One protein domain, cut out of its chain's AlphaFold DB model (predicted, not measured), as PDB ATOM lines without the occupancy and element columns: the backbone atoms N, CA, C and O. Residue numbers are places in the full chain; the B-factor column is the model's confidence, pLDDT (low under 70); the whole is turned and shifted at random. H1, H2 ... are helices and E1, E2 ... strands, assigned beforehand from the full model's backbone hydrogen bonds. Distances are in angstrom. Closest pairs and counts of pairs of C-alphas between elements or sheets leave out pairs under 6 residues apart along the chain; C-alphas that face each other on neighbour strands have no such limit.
ATOM      1  N   SER A   2     -28.271  34.363  18.488       53.25
ATOM      2  CA  SER A   2     -29.399  33.448  18.290       53.25
ATOM      3  C   SER A   2     -29.601  32.669  19.584       53.25
ATOM      4  O   SER A   2     -28.644  32.118  20.124       53.25
ATOM      5  N   GLU A   3     -30.816  32.711  20.115       67.69
ATOM      6  CA  GLU A   3     -31.193  31.977  21.316       67.69
ATOM      7  C   GLU A   3     -30.913  30.482  21.088       67.69
ATOM      8  O   GLU A   3     -31.202  29.950  20.013       67.69
ATOM      9  N   PHE A   4     -30.265  29.825  22.052       66.56
ATOM     10  CA  PHE A   4     -29.943  28.405  21.948       66.56
ATOM     11  C   PHE A   4     -31.245  27.597  21.943       66.56
ATOM     12  O   PHE A   4     -31.878  27.427  22.983       66.56
ATOM     13  N   ASP A   5     -31.642  27.109  20.767       74.50
ATOM     14  CA  ASP A   5     -32.759  26.181  20.610       74.50
ATOM     15  C   ASP A   5     -32.228  24.809  20.161       74.50
ATOM     16  O   ASP A   5     -31.935  24.629  18.970       74.50
ATOM     17  N   PRO A   6     -32.128  23.826  21.080       71.06
ATOM     18  CA  PRO A   6     -31.657  22.475  20.778       71.06
ATOM     19  C   PRO A   6     -32.396  21.813  19.615       71.06
ATOM     20  O   PRO A   6     -31.831  20.949  18.948       71.06
ATOM     21  N   ARG A   7     -33.653  22.207  19.359       72.75
ATOM     22  CA  ARG A   7     -34.503  21.647  18.300       72.75
ATOM     23  C   ARG A   7     -33.983  21.976  16.907       72.75
ATOM     24  O   ARG A   7     -34.120  21.158  16.008       72.75
ATOM     25  N   ASN A   8     -33.367  23.143  16.741       79.94
ATOM     26  CA  ASN A   8     -32.837  23.621  15.463       79.94
ATOM     27  C   ASN A   8     -31.314  23.456  15.360       79.94
ATOM     28  O   ASN A   8     -30.690  24.087  14.505       79.94
ATOM     29  N   TRP A   9     -30.732  22.661  16.259       86.25
ATOM     30  CA  TRP A   9     -29.298  22.428  16.341       86.25
ATOM     31  C   TRP A   9     -28.894  21.130  15.643       86.25
ATOM     32  O   TRP A   9     -29.663  20.162  15.593       86.25
ATOM     33  N   PHE A  10     -27.670  21.124  15.127       89.69
ATOM     34  CA  PHE A  10     -27.062  20.010  14.412       89.69
ATOM     35  C   PHE A  10     -25.821  19.530  15.161       89.69
ATOM     36  O   PHE A  10     -25.077  20.341  15.711       89.69
ATOM     37  N   TRP A  11     -25.594  18.220  15.184       90.06
ATOM     38  CA  TRP A  11     -24.510  17.619  15.962       90.06
ATOM     39  C   TRP A  11     -23.637  16.731  15.082       90.06
ATOM     40  O   TRP A  11     -24.094  15.690  14.613       90.06
ATOM     41  N   ILE A  12     -22.379  17.117  14.872       89.62
ATOM     42  CA  ILE A  12     -21.364  16.220  14.307       89.62
ATOM     43  C   ILE A  12     -20.962  15.236  15.393       89.62
ATOM     44  O   ILE A  12     -20.534  15.643  16.475       89.62
ATOM     45  N   VAL A  13     -21.088  13.951  15.089       88.06
ATOM     46  CA  VAL A  13     -20.837  12.864  16.032       88.06
ATOM     47  C   VAL A  13     -19.518  12.192  15.691       88.06
ATOM     48  O   VAL A  13     -19.294  11.841  14.536       88.06
ATOM     49  N   ALA A  14     -18.654  12.003  16.690       84.44
ATOM     50  CA  ALA A  14     -17.367  11.316  16.542       84.44
ATOM     51  C   ALA A  14     -16.468  11.895  15.430       84.44
ATOM     52  O   ALA A  14     -15.684  11.179  14.814       84.44
ATOM     53  N   GLY A  15     -16.599  13.198  15.156       83.56
ATOM     54  CA  GLY A  15     -15.832  13.884  14.112       83.56
ATOM     55  C   GLY A  15     -16.238  13.541  12.673       83.56
ATOM     56  O   GLY A  15     -15.565  13.984  11.747       83.56
ATOM     57  N   ASP A  16     -17.323  12.789  12.458       85.50
ATOM     58  CA  ASP A  16     -17.840  12.497  11.119       85.50
ATOM     59  C   ASP A  16     -18.520  13.744  10.530       85.50
ATOM     60  O   ASP A  16     -19.722  13.942  10.680       85.50
ATOM     61  N   GLU A  17     -17.750  14.612   9.868       87.19
ATOM     62  CA  GLU A  17     -18.278  15.845   9.260       87.19
ATOM     63  C   GLU A  17     -19.138  15.577   8.007       87.19
ATOM     64  O   GLU A  17     -19.782  16.490   7.487       87.19
ATOM     65  N   THR A  18     -19.216  14.330   7.524       89.81
ATOM     66  CA  THR A  18     -20.036  13.986   6.347       89.81
ATOM     67  C   THR A  18     -21.536  14.005   6.644       89.81
ATOM     68  O   THR A  18     -22.354  14.084   5.725       89.81
ATOM     69  N   LYS A  19     -21.911  13.954   7.927       90.31
ATOM     70  CA  LYS A  19     -23.298  13.969   8.390       90.31
ATOM     71  C   LYS A  19     -23.406  14.613   9.770       90.31
ATOM     72  O   LYS A  19     -22.512  14.501  10.598       90.31
ATOM     73  N   ALA A  20     -24.545  15.219  10.062       91.38
ATOM     74  CA  ALA A  20     -24.859  15.711  11.395       91.38
ATOM     75  C   ALA A  20     -26.207  15.159  11.854       91.38
ATOM     76  O   ALA A  20     -27.129  14.992  11.059       91.38
ATOM     77  N   TRP A  21     -26.345  14.882  13.146       89.88
ATOM     78  CA  TRP A  21     -27.645  14.594  13.735       89.88
ATOM     79  C   TRP A  21     -28.475  15.875  13.789       89.88
ATOM     80  O   TRP A  21     -28.055  16.856  14.402       89.88
ATOM     81  N   SER A  22     -29.658  15.867  13.178       88.94
ATOM     82  CA  SER A  22     -30.633  16.948  13.299       88.94
ATOM     83  C   SER A  22     -31.630  16.619  14.404       88.94
ATOM     84  O   SER A  22     -32.380  15.646  14.301       88.94
ATOM     85  N   SER A  23     -31.696  17.461  15.438       83.31
ATOM     86  CA  SER A  23     -32.694  17.309  16.505       83.31
ATOM     87  C   SER A  23     -34.133  17.426  15.983       83.31
ATOM     88  O   SER A  23     -35.022  16.741  16.485       83.31
ATOM     89  N   ALA A  24     -34.366  18.267  14.966       84.12
ATOM     90  CA  ALA A  24     -35.676  18.453  14.342       84.12
ATOM     91  C   ALA A  24     -36.102  17.232  13.517       84.12
ATOM     92  O   ALA A  24     -37.228  16.759  13.656       84.12
ATOM     93  N   ALA A  25     -35.205  16.713  12.671       86.06
ATOM     94  CA  ALA A  25     -35.503  15.551  11.831       86.06
ATOM     95  C   ALA A  25     -35.415  14.222  12.598       86.06
ATOM     96  O   ALA A  25     -35.912  13.207  12.114       86.06
ATOM     97  N   ARG A  26     -34.780  14.227  13.780       85.31
ATOM     98  CA  ARG A  26     -34.471  13.033  14.586       85.31
ATOM     99  C   ARG A  26     -33.722  11.975  13.769       85.31
ATOM    100  O   ARG A  26     -33.994  10.781  13.878       85.31
ATOM    101  N   ALA A  27     -32.819  12.440  12.911       87.56
ATOM    102  CA  ALA A  27     -32.069  11.623  11.971       87.56
ATOM    103  C   ALA A  27     -30.746  12.301  11.606       87.56
ATOM    104  O   ALA A  27     -30.590  13.519  11.742       87.56
ATOM    105  N   PHE A  28     -29.806  11.505  11.098       89.62
ATOM    106  CA  PHE A  28     -28.606  12.029  10.459       89.62
ATOM    107  C   PHE A  28     -28.946  12.629   9.093       89.62
ATOM    108  O   PHE A  28     -29.616  11.996   8.278       89.62
ATOM    109  N   VAL A  29     -28.461  13.843   8.851       91.19
ATOM    110  CA  VAL A  29     -28.617  14.592   7.603       91.19
ATOM    111  C   VAL A  29     -27.247  14.993   7.067       91.19
ATOM    112  O   VAL A  29     -26.320  15.238   7.835       91.19
ATOM    113  N   THR A  30     -27.111  15.063   5.747       91.69
ATOM    114  CA  THR A  30     -25.870  15.480   5.070       91.69
ATOM    115  C   THR A  30     -25.835  16.978   4.778       91.69
ATOM    116  O   THR A  30     -24.770  17.538   4.548       91.69
ATOM    117  N   GLU A  31     -26.994  17.637   4.799       89.69
ATOM    118  CA  GLU A  31     -27.136  19.075   4.582       89.69
ATOM    119  C   GLU A  31     -27.571  19.745   5.881       89.69
ATOM    120  O   GLU A  31     -28.613  19.415   6.454       89.69
ATOM    121  N   TYR A  32     -26.758  20.679   6.365       86.88
ATOM    122  CA  TYR A  32     -27.022  21.410   7.595       86.88
ATOM    123  C   TYR A  32     -26.296  22.760   7.588       86.88
ATOM    124  O   TYR A  32     -25.215  22.890   7.006       86.88
ATOM    125  N   PRO A  33     -26.878  23.794   8.209       84.69
ATOM    126  CA  PRO A  33     -26.266  25.105   8.265       84.69
ATOM    127  C   PRO A  33     -25.169  25.140   9.345       84.69
ATOM    128  O   PRO A  33     -25.335  24.642  10.460       84.69
ATOM    129  N   ALA A  34     -24.023  25.736   9.009       82.94
ATOM    130  CA  ALA A  34     -22.851  25.771   9.888       82.94
ATOM    131  C   ALA A  34     -23.012  26.704  11.108       82.94
ATOM    132  O   ALA A  34     -22.228  26.620  12.050       82.94
ATOM    133  N   ASP A  35     -24.012  27.591  11.112       84.56
ATOM    134  CA  ASP A  35     -24.262  28.568  12.181       84.56
ATOM    135  C   ASP A  35     -24.921  27.959  13.435       84.56
ATOM    136  O   ASP A  35     -24.966  28.612  14.478       84.56
ATOM    137  N   ARG A  36     -25.430  26.721  13.354       83.81
ATOM    138  CA  ARG A  36     -26.131  26.005  14.444       83.81
ATOM    139  C   ARG A  36     -25.586  24.593  14.620       83.81
ATOM    140  O   ARG A  36     -26.336  23.621  14.704       83.81
ATOM    141  N   LEU A  37     -24.263  24.495  14.613       86.44
ATOM    142  CA  LEU A  37     -23.522  23.245  14.609       86.44
ATOM    143  C   LEU A  37     -22.740  23.078  15.912       86.44
ATOM    144  O   LEU A  37     -21.965  23.950  16.301       86.44
ATOM    145  N   SER A  38     -22.921  21.937  16.564       86.88
ATOM    146  CA  SER A  38     -22.113  21.479  17.694       86.88
ATOM    147  C   SER A  38     -21.376  20.198  17.331       86.88
ATOM    148  O   SER A  38     -21.785  19.454  16.441       86.88
ATOM    149  N   ARG A  39     -20.282  19.927  18.040       87.50
ATOM    150  CA  ARG A  39     -19.525  18.676  17.935       87.50
ATOM    151  C   ARG A  39     -19.678  17.893  19.227       87.50
ATOM    152  O   ARG A  39     -19.712  18.494  20.297       87.50
ATOM    153  N   ILE A  40     -19.772  16.576  19.108       87.12
ATOM    154  CA  ILE A  40     -19.915  15.669  20.242       87.12
ATOM    155  C   ILE A  40     -19.095  14.404  20.004       87.12
ATOM    156  O   ILE A  40     -18.934  13.971  18.857       87.12
ATOM    157  N   ALA A  41     -18.534  13.830  21.067       82.12
ATOM    158  CA  ALA A  41     -17.509  12.806  20.919       82.12
ATOM    159  C   ALA A  41     -18.076  11.490  20.375       82.12
ATOM    160  O   ALA A  41     -17.384  10.768  19.664       82.12
ATOM    161  N   ASN A  42     -19.329  11.160  20.693       84.06
ATOM    162  CA  ASN A  42     -19.958   9.907  20.283       84.06
ATOM    163  C   ASN A  42     -21.494   9.954  20.400       84.06
ATOM    164  O   ASN A  42     -22.075  10.910  20.916       84.06
ATOM    165  N   GLU A  43     -22.158   8.907  19.899       85.69
ATOM    166  CA  GLU A  43     -23.622   8.793  19.937       85.69
ATOM    167  C   GLU A  43     -24.178   8.680  21.364       85.69
ATOM    168  O   GLU A  43     -25.269   9.174  21.621       85.69
ATOM    169  N   VAL A  44     -23.455   8.072  22.308       85.94
ATOM    170  CA  VAL A  44     -23.933   7.931  23.697       85.94
ATOM    171  C   VAL A  44     -24.062   9.305  24.353       85.94
ATOM    172  O   VAL A  44     -25.089   9.618  24.954       85.94
ATOM    173  N   GLU A  45     -23.051  10.154  24.181       83.38
ATOM    174  CA  GLU A  45     -23.045  11.525  24.685       83.38
ATOM    175  C   GLU A  45     -24.135  12.372  24.007       83.38
ATOM    176  O   GLU A  45     -24.859  13.100  24.686       83.38
ATOM    177  N   LEU A  46     -24.332  12.219  22.690       86.25
ATOM    178  CA  LEU A  46     -25.443  12.860  21.973       86.25
ATOM    179  C   LEU A  46     -26.793  12.531  22.612       86.25
ATOM    180  O   LEU A  46     -27.620  13.419  22.820       86.25
ATOM    181  N   TYR A  47     -27.023  11.259  22.920       86.00
ATOM    182  CA  TYR A  47     -28.274  10.821  23.520       86.00
ATOM    183  C   TYR A  47     -28.434  11.341  24.945       86.00
ATOM    184  O   TYR A  47     -29.530  11.774  25.284       86.00
ATOM    185  N   ASP A  48     -27.380  11.346  25.763       83.25
ATOM    186  CA  ASP A  48     -27.433  11.900  27.123       83.25
ATOM    187  C   ASP A  48     -27.754  13.405  27.100       83.25
ATOM    188  O   ASP A  48     -28.662  13.863  27.800       83.25
ATOM    189  N   VAL A  49     -27.096  14.171  26.223       83.62
ATOM    190  CA  VAL A  49     -27.359  15.606  26.047       83.62
ATOM    191  C   VAL A  49     -28.799  15.848  25.597       83.62
ATOM    192  O   VAL A  49     -29.498  16.676  26.190       83.62
ATOM    193  N   LEU A  50     -29.276  15.119  24.584       83.25
ATOM    194  CA  LEU A  50     -30.647  15.266  24.093       83.25
ATOM    195  C   LEU A  50     -31.681  14.788  25.114       83.25
ATOM    196  O   LEU A  50     -32.707  15.439  25.265       83.25
ATOM    197  N   ALA A  51     -31.428  13.715  25.861       82.25
ATOM    198  CA  ALA A  51     -32.336  13.244  26.905       82.25
ATOM    199  C   ALA A  51     -32.509  14.282  28.024       82.25
ATOM    200  O   ALA A  51     -33.620  14.460  28.526       82.25
ATOM    201  N   ARG A  52     -31.441  15.004  28.384       80.69
ATOM    202  CA  ARG A  52     -31.479  16.057  29.415       80.69
ATOM    203  C   ARG A  52     -32.097  17.361  28.917       80.69
ATOM    204  O   ARG A  52     -32.881  17.970  29.637       80.69
ATOM    205  N   GLN A  53     -31.735  17.794  27.710       80.62
ATOM    206  CA  GLN A  53     -32.094  19.119  27.189       80.62
ATOM    207  C   GLN A  53     -33.375  19.112  26.345       80.62
ATOM    208  O   GLN A  53     -34.080  20.117  26.267       80.62
ATOM    209  N   TYR A  54     -33.678  17.997  25.681       78.56
ATOM    210  CA  TYR A  54     -34.826  17.861  24.788       78.56
ATOM    211  C   TYR A  54     -35.349  16.408  24.717       78.56
ATOM    212  O   TYR A  54     -35.281  15.765  23.664       78.56
ATOM    213  N   PRO A  55     -35.928  15.877  25.813       75.12
ATOM    214  CA  PRO A  55     -36.313  14.465  25.924       75.12
ATOM    215  C   PRO A  55     -37.311  13.995  24.855       75.12
ATOM    216  O   PRO A  55     -37.332  12.823  24.498       75.12
ATOM    217  N   VAL A  56     -38.118  14.902  24.294       74.69
ATOM    218  CA  VAL A  56     -39.086  14.587  23.226       74.69
ATOM    219  C   VAL A  56     -38.398  14.306  21.882       74.69
ATOM    220  O   VAL A  56     -38.889  13.495  21.095       74.69
ATOM    221  N   GLY A  57     -37.264  14.956  21.607       66.94
ATOM    222  CA  GLY A  57     -36.463  14.713  20.402       66.94
ATOM    223  C   GLY A  57     -35.336  13.716  20.607       66.94
ATOM    224  O   GLY A  57     -34.654  13.384  19.635       66.94
ATOM    225  N   ALA A  58     -35.153  13.223  21.835       69.00
ATOM    226  CA  ALA A  58     -34.164  12.209  22.121       69.00
ATOM    227  C   ALA A  58     -34.447  10.954  21.268       69.00
ATOM    228  O   ALA A  58     -35.601  10.514  21.123       69.00
ATOM    229  N   PRO A  59     -33.418  10.400  20.624       69.19
ATOM    230  CA  PRO A  59     -33.553   9.138  19.921       69.19
ATOM    231  C   PRO A  59     -33.827   7.975  20.892       69.19
ATOM    232  O   PRO A  59     -33.373   7.961  22.030       69.19
ATOM    233  N   SER A  60     -34.616   6.995  20.444       71.81
ATOM    234  CA  SER A  60     -35.221   5.956  21.297       71.81
ATOM    235  C   SER A  60     -34.418   4.653  21.402       71.81
ATOM    236  O   SER A  60     -34.933   3.645  21.881       71.81
TER     237      SER A  60
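This is residues 2 to 60 of the 102 residues of an uncharacterized protein of Hyphomicrobium facile (UniProt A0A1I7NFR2). A small, twisted sheet of four short strands has one helix, H1, over one face, along strand E1, and no named helix over the other. The strands' lines turn by 120 degrees from edge to edge. The printed part has 59 residues, with E1, E2, E3, E4 and H1 in that order along it; the sheet runs E3, E2, E1, E4 and is mixed. The class is mixed, helices and strands, with 25 residues in named elements, under half. The whole is compact, with a radius of gyration of the C-alphas of 10.3 A and spans of 26 by 25 by 17 A.

E1, residues 10 to 13, and E2, residues 20 to 22, form an antiparallel hairpin; N 21 and O 11 are 2.8 A apart, within hydrogen-bond range. E2 forms another with E3, residues 27 to 29, where N 20 and O 29 are 2.8 A apart. E1, E2 and E3 make a meander, each strand the antiparallel neighbour of the one before. E4, residues 37 to 40, is parallel to E1 at 29 degrees, with N 38 and O 10 at 2.8 A. H1, residues 43 to 53, is on the sheet and over E1, at 17 degrees to it on the local plane, which only just has enough of the sheet's C-alphas, 6; its height over the sheet is 10.6 A. The closest C-alphas of E1 and H1, Val 13 and Glu 43, are 6.3 A apart. In H1 every O i to N i+4 pair is within hydrogen-bond range.

E1 begins at C-alpha 10 (-27.062, 20.010, 14.412) and is 9.6 A long; E2 is 6.2 A, E3 6.3 A and E4 10.1 A. H1 is 15.2 A long and ends at C-alpha 53 (-32.094, 19.119, 27.189).

The C-alphas of Ser 2 and Ser 60, the two farthest apart, are 28.3 A apart. The printed part has no cut and no long link. Residues 2 to 4 and 57 to 59 have pLDDT under 70.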